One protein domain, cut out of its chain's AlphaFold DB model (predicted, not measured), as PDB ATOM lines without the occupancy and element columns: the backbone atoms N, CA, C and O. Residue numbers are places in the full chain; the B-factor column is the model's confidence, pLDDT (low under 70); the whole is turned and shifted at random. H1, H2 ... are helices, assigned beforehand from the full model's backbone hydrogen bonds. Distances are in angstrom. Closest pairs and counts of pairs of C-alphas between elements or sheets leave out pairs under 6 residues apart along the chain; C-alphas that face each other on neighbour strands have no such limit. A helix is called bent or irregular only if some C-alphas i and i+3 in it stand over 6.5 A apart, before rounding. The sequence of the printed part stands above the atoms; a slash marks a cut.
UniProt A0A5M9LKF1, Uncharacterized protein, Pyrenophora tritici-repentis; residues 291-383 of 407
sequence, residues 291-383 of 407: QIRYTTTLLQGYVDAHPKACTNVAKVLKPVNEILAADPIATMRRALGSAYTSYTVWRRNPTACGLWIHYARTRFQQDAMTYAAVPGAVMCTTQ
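Overview. This is residues 291 to 383 of the 407 residues of an uncharacterized protein of Pyrenophora tritici-repentis (UniProt A0A5M9LKF1). Three helices, H1, H2 and H5, pack in a triangle as the core of a long, narrow model, with the long H5 running along its length. At one end H3 and H4, with the link between them, fold the backbone back toward H5; at the other end residues 373 to 380, of which 377 to 380 belong to H6, stick out. The printed part has 93 residues with six named helices, H1 to H6 in order, and no named strand: all helix. It is loose, with a radius of gyration of the C-alphas of 17.2 A, and spans 62 by 22 by 15 A.

Arrangement. H1, residues 291 to 305, touches H2, residues 311 to 325, at Val 303 and Ala 314, their closest C-alphas, 6.2 A apart; the tilt is steep, 49 degrees, opposite ways. H5, residues 350 to 372, touches H1 at a shallow tilt of 21 degrees, the same way; the C-alphas of Ile 292 and Cys 353 are closest, 6.3 A. Residues 311 to 317 of H2 touch residues 360 to 367 of H5, closest at the C-alphas of Val 313 and Phe 364, 5.6 A, with a shallow tilt of 31 degrees, opposite ways. H3, residues 328 to 335, and H2 meet only through their link. H4, residues 344 to 348, is close to but not clearly touching H5, as is H6, residues 377 to 383. Every O i to N i+4 pair is within hydrogen-bond range in H1, H3, H4, H5 and H6; in H2, 8 of 11 are.

Along the chain. H1, 21.4 A long, begins at C-alpha 291 (153.282, 102.035, 139.522). H2, 21.0 A, is irregular, but only just: C-alphas 316 and 319 are 6.7 A apart. H5 is 32.4 A long. H6 ends at C-alpha 383 (188.057, 92.282, 138.552).

Size, cuts and confidence. The farthest C-alphas, Gly 337 and Gln 383, are 63.1 A apart. The printed part has no cut and no long link. Residues 375 to 382 have pLDDT under 70.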
ATOM      1  N   GLN A 291     152.081 102.656 140.073       95.19
ATOM      2  CA  GLN A 291     153.282 102.035 139.522       95.19
ATOM      3  C   GLN A 291     154.124 103.007 138.687       95.19
ATOM      4  O   GLN A 291     155.351 102.971 138.803       95.19
ATOM      5  N   ILE A 292     153.500 103.921 137.928       94.81
ATOM      6  CA  ILE A 292     154.214 105.034 137.282       94.81
ATOM      7  C   ILE A 292     154.974 105.835 138.331       94.81
ATOM      8  O   ILE A 292     156.183 105.971 138.215       94.81
ATOM      9  N   ARG A 293     154.297 106.299 139.391       95.06
ATOM     10  CA  ARG A 293     154.936 107.122 140.431       95.06
ATOM     11  C   ARG A 293     156.140 106.433 141.058       95.06
ATOM     12  O   ARG A 293     157.195 107.042 141.179       95.06
ATOM     13  N   TYR A 294     155.986 105.157 141.401       95.88
ATOM     14  CA  TYR A 294     157.083 104.351 141.925       95.88
ATOM     15  C   TYR A 294     158.254 104.255 140.934       95.88
ATOM     16  O   TYR A 294     159.399 104.499 141.306       95.88
ATOM     17  N   THR A 295     157.965 103.946 139.667       95.88
ATOM     18  CA  THR A 295     158.983 103.803 138.616       95.88
ATOM     19  C   THR A 295     159.706 105.123 138.359       95.88
ATOM     20  O   THR A 295     160.929 105.136 138.265       95.88
ATOM     21  N   THR A 296     158.978 106.239 138.307       95.62
ATOM     22  CA  THR A 296     159.546 107.579 138.154       95.62
ATOM     23  C   THR A 296     160.498 107.905 139.298       95.62
ATOM     24  O   THR A 296     161.626 108.303 139.033       95.62
ATOM     25  N   THR A 297     160.096 107.697 140.557       96.19
ATOM     26  CA  THR A 297     160.969 107.949 141.716       96.19
ATOM     27  C   THR A 297     162.229 107.085 141.675       96.19
ATOM     28  O   THR A 297     163.322 107.589 141.922       96.19
ATOM     29  N   LEU A 298     162.089 105.804 141.322       95.81
ATOM     30  CA  LEU A 298     163.222 104.889 141.197       95.81
ATOM     31  C   LEU A 298     164.212 105.363 140.122       95.81
ATOM     32  O   LEU A 298     165.403 105.492 140.393       95.81
ATOM     33  N   LEU A 299     163.720 105.649 138.914       96.06
ATOM     34  CA  LEU A 299     164.551 106.095 137.796       96.06
ATOM     35  C   LEU A 299     165.164 107.478 138.042       96.06
ATOM     36  O   LEU A 299     166.305 107.707 137.645       96.06
ATOM     37  N   GLN A 300     164.452 108.377 138.726       95.88
ATOM     38  CA  GLN A 300     164.986 109.683 139.106       95.88
ATOM     39  C   GLN A 300     166.208 109.532 140.017       95.88
ATOM     40  O   GLN A 300     167.216 110.184 139.777       95.88
ATOM     41  N   GLY A 301     166.176 108.596 140.974       95.69
ATOM     42  CA  GLY A 301     167.335 108.301 141.820       95.69
ATOM     43  C   GLY A 301     168.581 107.893 141.022       95.69
ATOM     44  O   GLY A 301     169.686 108.329 141.340       95.69
ATOM     45  N   TYR A 302     168.415 107.118 139.944       94.06
ATOM     46  CA  TYR A 302     169.526 106.771 139.047       94.06
ATOM     47  C   TYR A 302     170.015 107.961 138.218       94.06
ATOM     48  O   TYR A 302     171.222 108.124 138.047       94.06
ATOM     49  N   VAL A 303     169.101 108.796 137.719       95.12
ATOM     50  CA  VAL A 303     169.452 110.021 136.985       95.12
ATOM     51  C   VAL A 303     170.239 110.980 137.875       95.12
ATOM     52  O   VAL A 303     171.247 111.524 137.427       95.12
ATOM     53  N   ASP A 304     169.834 111.139 139.132       95.06
ATOM     54  CA  ASP A 304     170.495 112.029 140.088       95.06
ATOM     55  C   ASP A 304     171.882 111.498 140.487       95.06
ATOM     56  O   ASP A 304     172.846 112.262 140.559       95.06
ATOM     57  N   ALA A 305     172.013 110.181 140.689       93.62
ATOM     58  CA  ALA A 305     173.288 109.542 141.022       93.62
ATOM     59  C   ALA A 305     174.267 109.492 139.833       93.62
ATOM     60  O   ALA A 305     175.482 109.617 140.011       93.62
ATOM     61  N   HIS A 306     173.754 109.308 138.613       90.44
ATOM     62  CA  HIS A 306     174.555 109.076 137.409       90.44
ATOM     63  C   HIS A 306     174.067 109.901 136.200       90.44
ATOM     64  O   HIS A 306     173.747 109.340 135.145       90.44
ATOM     65  N   PRO A 307     174.088 111.245 136.280       90.25
ATOM     66  CA  PRO A 307     173.464 112.117 135.279       90.25
ATOM     67  C   PRO A 307     174.094 112.002 133.887       90.25
ATOM     68  O   PRO A 307     173.410 112.139 132.875       90.25
ATOM     69  N   LYS A 308     175.399 111.711 133.816       88.12
ATOM     70  CA  LYS A 308     176.113 111.519 132.542       88.12
ATOM     71  C   LYS A 308     175.820 110.169 131.883       88.12
ATOM     72  O   LYS A 308     176.003 110.050 130.678       88.12
ATOM     73  N   ALA A 309     175.400 109.168 132.657       86.94
ATOM     74  CA  ALA A 309     175.085 107.836 132.148       86.94
ATOM     75  C   ALA A 309     173.602 107.708 131.764       86.94
ATOM     76  O   ALA A 309     173.284 107.045 130.788       86.94
ATOM     77  N   CYS A 310     172.701 108.386 132.483       91.00
ATOM     78  CA  CYS A 310     171.247 108.252 132.329       91.00
ATOM     79  C   CYS A 310     170.621 109.350 131.444       91.00
ATOM     80  O   CYS A 310     169.584 109.932 131.783       91.00
ATOM     81  N   THR A 311     171.272 109.697 130.329       91.81
ATOM     82  CA  THR A 311     170.858 110.847 129.504       91.81
ATOM     83  C   THR A 311     169.529 110.638 128.780       91.81
ATOM     84  O   THR A 311     168.760 111.593 128.640       91.81
ATOM     85  N   ASN A 312     169.220 109.420 128.324       91.00
ATOM     86  CA  ASN A 312     167.955 109.147 127.648       91.00
ATOM     87  C   ASN A 312     166.824 109.020 128.662       91.00
ATOM     88  O   ASN A 312     165.751 109.581 128.444       91.00
ATOM     89  N   VAL A 313     167.074 108.376 129.802       92.62
ATOM     90  CA  VAL A 313     166.088 108.272 130.888       92.62
ATOM     91  C   VAL A 313     165.677 109.646 131.399       92.62
ATOM     92  O   VAL A 313     164.482 109.902 131.529       92.62
ATOM     93  N   ALA A 314     166.624 110.570 131.587       92.50
ATOM     94  CA  ALA A 314     166.314 111.944 131.986       92.50
ATOM     95  C   ALA A 314     165.324 112.632 131.020       92.50
ATOM     96  O   ALA A 314     164.407 113.331 131.458       92.50
ATOM     97  N   LYS A 315     165.452 112.388 129.706       91.81
ATOM     98  CA  LYS A 315     164.514 112.909 128.694       91.81
ATOM     99  C   LYS A 315     163.126 112.279 128.817       91.81
ATOM    100  O   LYS A 315     162.138 112.990 128.664       91.81
ATOM    101  N   VAL A 316     163.043 110.979 129.107       91.50
ATOM    102  CA  VAL A 316     161.759 110.274 129.296       91.50
ATOM    103  C   VAL A 316     161.036 110.724 130.560       91.50
ATOM    104  O   VAL A 316     159.812 110.851 130.554       91.50
ATOM    105  N   LEU A 317     161.776 110.969 131.646       92.75
ATOM    106  CA  LEU A 317     161.192 111.383 132.919       92.75
ATOM    107  C   LEU A 317     160.605 112.792 132.859       92.75
ATOM    108  O   LEU A 317     159.602 113.045 133.520       92.75
ATOM    109  N   LYS A 318     161.187 113.697 132.060       90.44
ATOM    110  CA  LYS A 318     160.787 115.109 132.033       90.44
ATOM    111  C   LYS A 318     159.269 115.308 131.827       90.44
ATOM    112  O   LYS A 318     158.662 115.912 132.710       90.44
ATOM    113  N   PRO A 319     158.612 114.771 130.778       88.44
ATOM    114  CA  PRO A 319     157.182 115.026 130.578       88.44
ATOM    115  C   PRO A 319     156.287 114.387 131.647       88.44
ATOM    116  O   PRO A 319     155.252 114.944 132.002       88.44
ATOM    117  N   VAL A 320     156.681 113.242 132.215       89.38
ATOM    118  CA  VAL A 320     155.916 112.616 133.308       89.38
ATOM    119  C   VAL A 320     156.104 113.352 134.629       89.38
ATOM    120  O   VAL A 320     155.142 113.483 135.379       89.38
ATOM    121  N   ASN A 321     157.288 113.897 134.900       90.56
ATOM    122  CA  ASN A 321     157.515 114.769 136.051       90.56
ATOM    123  C   ASN A 321     156.681 116.054 135.959       90.56
ATOM    124  O   ASN A 321     156.116 116.476 136.964       90.56
ATOM    125  N   GLU A 322     156.536 116.634 134.764       89.12
ATOM    126  CA  GLU A 322     155.645 117.781 134.534       89.12
ATOM    127  C   GLU A 322     154.184 117.425 134.850       89.12
ATOM    128  O   GLU A 322     153.520 118.157 135.584       89.12
ATOM    129  N   ILE A 323     153.712 116.261 134.388       88.50
ATOM    130  CA  ILE A 323     152.372 115.753 134.717       88.50
ATOM    131  C   ILE A 323     152.228 115.535 136.225       88.50
ATOM    132  O   ILE A 323     151.214 115.923 136.789       88.50
ATOM    133  N   LEU A 324     153.216 114.925 136.885       88.06
ATOM    134  CA  LEU A 324     153.192 114.648 138.325       88.06
ATOM    135  C   LEU A 324     153.202 115.914 139.183       88.06
ATOM    136  O   LEU A 324     152.616 115.909 140.265       88.06
ATOM    137  N   ALA A 325     153.868 116.969 138.716       90.75
ATOM    138  CA  ALA A 325     153.907 118.258 139.391       90.75
ATOM    139  C   ALA A 325     152.558 118.982 139.286       90.75
ATOM    140  O   ALA A 325     152.057 119.506 140.283       90.75
ATOM    141  N   ALA A 326     151.955 118.990 138.097       90.06
ATOM    142  CA  ALA A 326     150.642 119.571 137.870       90.06
ATOM    143  C   ALA A 326     149.932 118.847 136.727       90.06
ATOM    144  O   ALA A 326     150.391 118.890 135.592       90.06
ATOM    145  N   ASP A 327     148.772 118.243 137.006       91.06
ATOM    146  CA  ASP A 327     147.955 117.630 135.958       91.06
ATOM    147  C   ASP A 327     147.442 118.706 134.983       91.06
ATOM    148  O   ASP A 327     146.547 119.491 135.341       91.06
ATOM    149  N   PRO A 328     147.955 118.746 133.742       88.19
ATOM    150  CA  PRO A 328     147.582 119.787 132.805       88.19
ATOM    151  C   PRO A 328     146.144 119.615 132.299       88.19
ATOM    152  O   PRO A 328     145.483 120.614 132.028       88.19
ATOM    153  N   ILE A 329     145.638 118.380 132.204       87.94
ATOM    154  CA  ILE A 329     144.274 118.099 131.740       87.94
ATOM    155  C   ILE A 329     143.282 118.536 132.811       87.94
ATOM    156  O   ILE A 329     142.363 119.299 132.520       87.94
ATOM    157  N   ALA A 330     143.505 118.149 134.071       89.88
ATOM    158  CA  ALA A 330     142.642 118.598 135.160       89.88
ATOM    159  C   ALA A 330     142.678 120.121 135.345       89.88
ATOM    160  O   ALA A 330     141.644 120.722 135.633       89.88
ATOM    161  N   THR A 331     143.838 120.752 135.149       90.06
ATOM    162  CA  THR A 331     143.966 122.217 135.198       90.06
ATOM    163  C   THR A 331     143.123 122.877 134.107       90.06
ATOM    164  O   THR A 331     142.309 123.748 134.413       90.06
ATOM    165  N   MET A 332     143.240 122.415 132.857       87.31
ATOM    166  CA  MET A 332     142.438 122.917 131.733       87.31
ATOM    167  C   MET A 332     140.936 122.701 131.957       87.31
ATOM    168  O   MET A 332     140.144 123.621 131.777       87.31
ATOM    169  N   ARG A 333     140.529 121.514 132.419       85.75
ATOM    170  CA  ARG A 333     139.119 121.181 132.673       85.75
ATOM    171  C   ARG A 333     138.495 122.019 133.785       85.75
ATOM    172  O   ARG A 333     137.347 122.436 133.659       85.75
ATOM    173  N   ARG A 334     139.235 122.290 134.863       87.50
ATOM    174  CA  ARG A 334     138.757 123.151 135.957       87.50
ATOM    175  C   ARG A 334     138.660 124.610 135.546       87.50
ATOM    176  O   ARG A 334     137.733 125.282 135.981       87.50
ATOM    177  N   ALA A 335     139.567 125.085 134.690       86.75
ATOM    178  CA  ALA A 335     139.476 126.431 134.126       86.75
ATOM    179  C   ALA A 335     138.197 126.628 133.288       86.75
ATOM    180  O   ALA A 335     137.693 127.742 133.200       86.75
ATOM    181  N   LEU A 336     137.640 125.544 132.740       83.81
ATOM    182  CA  LEU A 336     136.348 125.518 132.045       83.81
ATOM    183  C   LEU A 336     135.146 125.271 132.975       83.81
ATOM    184  O   LEU A 336     134.039 125.069 132.499       83.81
ATOM    185  N   GLY A 337     135.340 125.245 134.297       81.44
ATOM    186  CA  GLY A 337     134.261 125.035 135.267       81.44
ATOM    187  C   GLY A 337     133.878 123.570 135.521       81.44
ATOM    188  O   GLY A 337     132.946 123.313 136.282       81.44
ATOM    189  N   SER A 338     134.594 122.589 134.957       81.19
ATOM    190  CA  SER A 338     134.311 121.169 135.213       81.19
ATOM    191  C   SER A 338     134.870 120.709 136.564       81.19
ATOM    192  O   SER A 338     136.030 120.967 136.902       81.19
ATOM    193  N   ALA A 339     134.083 119.928 137.313       82.19
ATOM    194  CA  ALA A 339     134.497 119.252 138.550       82.19
ATOM    195  C   ALA A 339     135.427 118.046 138.275       82.19
ATOM    196  O   ALA A 339     135.165 116.915 138.685       82.19
ATOM    197  N   TYR A 340     136.489 118.254 137.497       86.00
ATOM    198  CA  TYR A 340     137.373 117.196 137.016       86.00
ATOM    199  C   TYR A 340     138.370 116.751 138.098       86.00
ATOM    200  O   TYR A 340     139.051 117.562 138.744       86.00
ATOM    201  N   THR A 341     138.469 115.435 138.297       88.62
ATOM    202  CA  THR A 341     139.359 114.835 139.302       88.62
ATOM    203  C   THR A 341     140.795 114.801 138.777       88.62
ATOM    204  O   THR A 341     141.022 114.497 137.608       88.62
ATOM    205  N   SER A 342     141.784 115.115 139.619       91.25
ATOM    206  CA  SER A 342     143.189 115.088 139.186       91.25
ATOM    207  C   SER A 342     143.626 113.681 138.777       91.25
ATOM    208  O   SER A 342     143.274 112.684 139.412       91.25
ATOM    209  N   TYR A 343     144.467 113.638 137.756       91.88
ATOM    210  CA  TYR A 343     145.106 112.475 137.163       91.88
ATOM    211  C   TYR A 343     144.114 111.452 136.603       91.88
ATOM    212  O   TYR A 343     144.457 110.279 136.500       91.88
ATOM    213  N   THR A 344     142.886 111.861 136.263       91.19
ATOM    214  CA  THR A 344     141.812 110.945 135.835       91.19
ATOM    215  C   THR A 344     142.228 110.087 134.641       91.19
ATOM    216  O   THR A 344     142.110 108.866 134.736       91.19
ATOM    217  N   VAL A 345     142.809 110.684 133.593       89.88
ATOM    218  CA  VAL A 345     143.320 109.943 132.423       89.88
ATOM    219  C   VAL A 345     144.278 108.825 132.844       89.88
ATOM    220  O   VAL A 345     144.048 107.661 132.537       89.88
ATOM    221  N   TRP A 346     145.315 109.144 133.619       90.75
ATOM    222  CA  TRP A 346     146.322 108.165 134.044       90.75
ATOM    223  C   TRP A 346     145.784 107.148 135.052       90.75
ATOM    224  O   TRP A 346     146.181 105.987 135.060       90.75
ATOM    225  N   ARG A 347     144.861 107.557 135.925       93.44
ATOM    226  CA  ARG A 347     144.248 106.656 136.907       93.44
ATOM    227  C   ARG A 347     143.322 105.635 136.256       93.44
ATOM    228  O   ARG A 347     143.198 104.540 136.801       93.44
ATOM    229  N   ARG A 348     142.676 105.996 135.147       92.69
ATOM    230  CA  ARG A 348     141.706 105.158 134.428       92.69
ATOM    231  C   ARG A 348     142.291 104.460 133.199       92.69
ATOM    232  O   ARG A 348     141.638 103.582 132.662       92.69
ATOM    233  N   ASN A 349     143.516 104.791 132.794       93.19
ATOM    234  CA  ASN A 349     144.198 104.142 131.677       93.19
ATOM    235  C   ASN A 349     145.456 103.383 132.157       93.19
ATOM    236  O   ASN A 349     146.577 103.899 132.068       93.19
ATOM    237  N   PRO A 350     145.301 102.163 132.716       94.75
ATOM    238  CA  PRO A 350     146.438 101.342 133.124       94.75
ATOM    239  C   PRO A 350     147.268 100.866 131.920       94.75
ATOM    240  O   PRO A 350     148.482 100.722 132.064       94.75
ATOM    241  N   THR A 351     146.664 100.714 130.735       95.56
ATOM    242  CA  THR A 351     147.371 100.364 129.494       95.56
ATOM    243  C   THR A 351     148.443 101.400 129.173       95.56
ATOM    244  O   THR A 351     149.625 101.054 129.144       95.56
ATOM    245  N   ALA A 352     148.064 102.680 129.077       93.56
ATOM    246  CA  ALA A 352     148.997 103.790 128.876       93.56
ATOM    247  C   ALA A 352     150.058 103.866 129.986       93.56
ATOM    248  O   ALA A 352     151.222 104.177 129.721       93.56
ATOM    249  N   CYS A 353     149.686 103.526 131.230       95.06
ATOM    250  CA  CYS A 353     150.649 103.471 132.324       95.06
ATOM    251  C   CYS A 353     151.746 102.427 132.079       95.06
ATOM    252  O   CYS A 353     152.932 102.740 132.195       95.06
ATOM    253  N   GLY A 354     151.366 101.193 131.740       96.31
ATOM    254  CA  GLY A 354     152.326 100.123 131.471       96.31
ATOM    255  C   GLY A 354     153.148 100.353 130.206       96.31
ATOM    256  O   GLY A 354     154.343 100.068 130.224       96.31
ATOM    257  N   LEU A 355     152.565 100.950 129.160       95.94
ATOM    258  CA  LEU A 355     153.289 101.349 127.949       95.94
ATOM    259  C   LEU A 355     154.403 102.355 128.265       95.94
ATOM    260  O   LEU A 355     155.545 102.182 127.835       95.94
ATOM    261  N   TRP A 356     154.110 103.367 129.087       94.81
ATOM    262  CA  TRP A 356     155.135 104.310 129.527       94.81
ATOM    263  C   TRP A 356     156.220 103.645 130.378       94.81
ATOM    264  O   TRP A 356     157.407 103.886 130.152       94.81
ATOM    265  N   ILE A 357     155.844 102.781 131.329       95.81
ATOM    266  CA  ILE A 357     156.812 102.063 132.175       95.81
ATOM    267  C   ILE A 357     157.723 101.184 131.310       95.81
ATOM    268  O   ILE A 357     158.935 101.175 131.527       95.81
ATOM    269  N   HIS A 358     157.161 100.469 130.331       96.12
ATOM    270  CA  HIS A 358     157.929  99.671 129.380       96.12
ATOM    271  C   HIS A 358     158.950 100.542 128.645       96.12
ATOM    272  O   HIS A 358     160.147 100.265 128.680       96.12
ATOM    273  N   TYR A 359     158.494 101.650 128.059       95.06
ATOM    274  CA  TYR A 359     159.356 102.577 127.338       95.06
ATOM    275  C   TYR A 359     160.486 103.137 128.216       95.06
ATOM    276  O   TYR A 359     161.653 103.127 127.815       95.06
ATOM    277  N   ALA A 360     160.167 103.576 129.436       94.75
ATOM    278  CA  ALA A 360     161.145 104.109 130.380       94.75
ATOM    279  C   ALA A 360     162.202 103.062 130.769       94.75
ATOM    280  O   ALA A 360     163.397 103.366 130.776       94.75
ATOM    281  N   ARG A 361     161.785 101.814 131.027       94.69
ATOM    282  CA  ARG A 361     162.696 100.692 131.315       94.69
ATOM    283  C   ARG A 361     163.594 100.364 130.127       94.69
ATOM    284  O   ARG A 361     164.789 100.172 130.316       94.69
ATOM    285  N   THR A 362     163.056 100.369 128.910       94.50
ATOM    286  CA  THR A 362     163.840 100.134 127.691       94.50
ATOM    287  C   THR A 362     164.897 101.221 127.488       94.50
ATOM    288  O   THR A 362     166.044 100.906 127.173       94.50
ATOM    289  N   ARG A 363     164.570 102.498 127.739       93.94
ATOM    290  CA  ARG A 363     165.568 103.585 127.697       93.94
ATOM    291  C   ARG A 363     166.620 103.463 128.792       93.94
ATOM    292  O   ARG A 363     167.793 103.691 128.519       93.94
ATOM    293  N   PHE A 364     166.222 103.058 129.996       94.38
ATOM    294  CA  PHE A 364     167.168 102.791 131.078       94.38
ATOM    295  C   PHE A 364     168.126 101.653 130.729       94.38
ATOM    296  O   PHE A 364     169.331 101.799 130.910       94.38
ATOM    297  N   GLN A 365     167.623 100.569 130.137       92.62
ATOM    298  CA  GLN A 365     168.464  99.471 129.672       92.62
ATOM    299  C   GLN A 365     169.440  99.922 128.574       92.62
ATOM    300  O   GLN A 365     170.603  99.531 128.597       92.62
ATOM    301  N   GLN A 366     169.003 100.761 127.630       91.44
ATOM    302  CA  GLN A 366     169.876 101.313 126.585       91.44
ATOM    303  C   GLN A 366     171.006 102.177 127.167       91.44
ATOM    304  O   GLN A 366     172.168 102.010 126.782       91.44
ATOM    305  N   ASP A 367     170.682 103.056 128.116       91.75
ATOM    306  CA  ASP A 367     171.665 103.873 128.836       91.75
ATOM    307  C   ASP A 367     172.654 102.989 129.613       91.75
ATOM    308  O   ASP A 367     173.870 103.159 129.498       91.75
ATOM    309  N   ALA A 368     172.151 101.980 130.331       87.81
ATOM    310  CA  ALA A 368     172.970 101.037 131.091       87.81
ATOM    311  C   ALA A 368     173.916 100.220 130.197       87.81
ATOM    312  O   ALA A 368     175.092 100.071 130.522       87.81
ATOM    313  N   MET A 369     173.436  99.729 129.050       87.19
ATOM    314  CA  MET A 369     174.260  99.001 128.078       87.19
ATOM    315  C   MET A 369     175.350  99.892 127.480       87.19
ATOM    316  O   MET A 369     176.494  99.461 127.356       87.19
ATOM    317  N   THR A 370     175.020 101.144 127.156       86.75
ATOM    318  CA  THR A 370     175.991 102.120 126.638       86.75
ATOM    319  C   THR A 370     177.064 102.425 127.678       86.75
ATOM    320  O   THR A 370     178.250 102.461 127.356       86.75
ATOM    321  N   TYR A 371     176.661 102.590 128.939       84.19
ATOM    322  CA  TYR A 371     177.579 102.795 130.052       84.19
ATOM    323  C   TYR A 371     178.486 101.578 130.289       84.19
ATOM    324  O   TYR A 371     179.694 101.731 130.452       84.19
ATOM    325  N   ALA A 372     177.926 100.365 130.252       81.94
ATOM    326  CA  ALA A 372     178.689  99.131 130.402       81.94
ATOM    327  C   ALA A 372     179.672  98.910 129.241       81.94
ATOM    328  O   ALA A 372     180.778  98.432 129.466       81.94
ATOM    329  N   ALA A 373     179.312  99.290 128.014       79.38
ATOM    330  CA  ALA A 373     180.166  99.142 126.837       79.38
ATOM    331  C   ALA A 373     181.409 100.056 126.843       79.38
ATOM    332  O   ALA A 373     182.297  99.874 126.008       79.38
ATOM    333  N   VAL A 374     181.508 101.019 127.770       77.38
ATOM    334  CA  VAL A 374     182.700 101.863 127.917       77.38
ATOM    335  C   VAL A 374     183.906 100.985 128.290       77.38
ATOM    336  O   VAL A 374     183.865 100.292 129.315       77.38
ATOM    337  N   PRO A 375     185.003 101.011 127.503       64.25
ATOM    338  CA  PRO A 375     186.198 100.226 127.794       64.25
ATOM    339  C   PRO A 375     186.687 100.459 129.229       64.25
ATOM    340  O   PRO A 375     186.892 101.596 129.647       64.25
ATOM    341  N   GLY A 376     186.854  99.375 129.989       62.97
ATOM    342  CA  GLY A 376     187.259  99.422 131.398       62.97
ATOM    343  C   GLY A 376     186.121  99.211 132.405       62.97
ATOM    344  O   GLY A 376     186.377  98.652 133.466       62.97
ATOM    345  N   ALA A 377     184.864  99.540 132.080       65.44
ATOM    346  CA  ALA A 377     183.744  99.389 133.019       65.44
ATOM    347  C   ALA A 377     183.452  97.912 133.352       65.44
ATOM    348  O   ALA A 377     183.398  97.537 134.525       65.44
ATOM    349  N   VAL A 378     183.361  97.049 132.329       65.62
ATOM    350  CA  VAL A 378     183.196  95.589 132.510       65.62
ATOM    351  C   VAL A 378     184.450  94.939 133.099       65.62
ATOM    352  O   VAL A 378     184.360  93.971 133.847       65.62
ATOM    353  N   MET A 379     185.636  95.473 132.800       63.00
ATOM    354  CA  MET A 379     186.892  94.986 133.381       63.00
ATOM    355  C   MET A 379     186.928  95.222 134.890       63.00
ATOM    356  O   MET A 379     187.236  94.291 135.625       63.00
ATOM    357  N   CYS A 380     186.538  96.408 135.366       64.56
ATOM    358  CA  CYS A 380     186.466  96.703 136.796       64.56
ATOM    359  C   CYS A 380     185.457  95.803 137.520       64.56
ATOM    360  O   CYS A 380     185.768  95.280 138.588       64.56
ATOM    361  N   THR A 381     184.271  95.565 136.947       67.75
ATOM    362  CA  THR A 381     183.273  94.667 137.560       67.75
ATOM    363  C   THR A 381     183.722  93.209 137.548       67.75
ATOM    364  O   THR A 381     183.516  92.501 138.531       67.75
ATOM    365  N   THR A 382     184.401  92.769 136.489       68.00
ATOM    366  CA  THR A 382     184.985  91.423 136.393       68.00
ATOM    367  C   THR A 382     186.131  91.249 137.393       68.00
ATOM    368  O   THR A 382     186.205  90.236 138.082       68.00
ATOM    369  N   GLN A 383     186.986  92.261 137.552       72.75
ATOM    370  CA  GLN A 383     188.057  92.282 138.552       72.75
ATOM    371  C   GLN A 383     187.503  92.273 139.982       72.75
ATOM    372  O   GLN A 383     187.988  91.501 140.802       72.75
TER     373      GLN A 383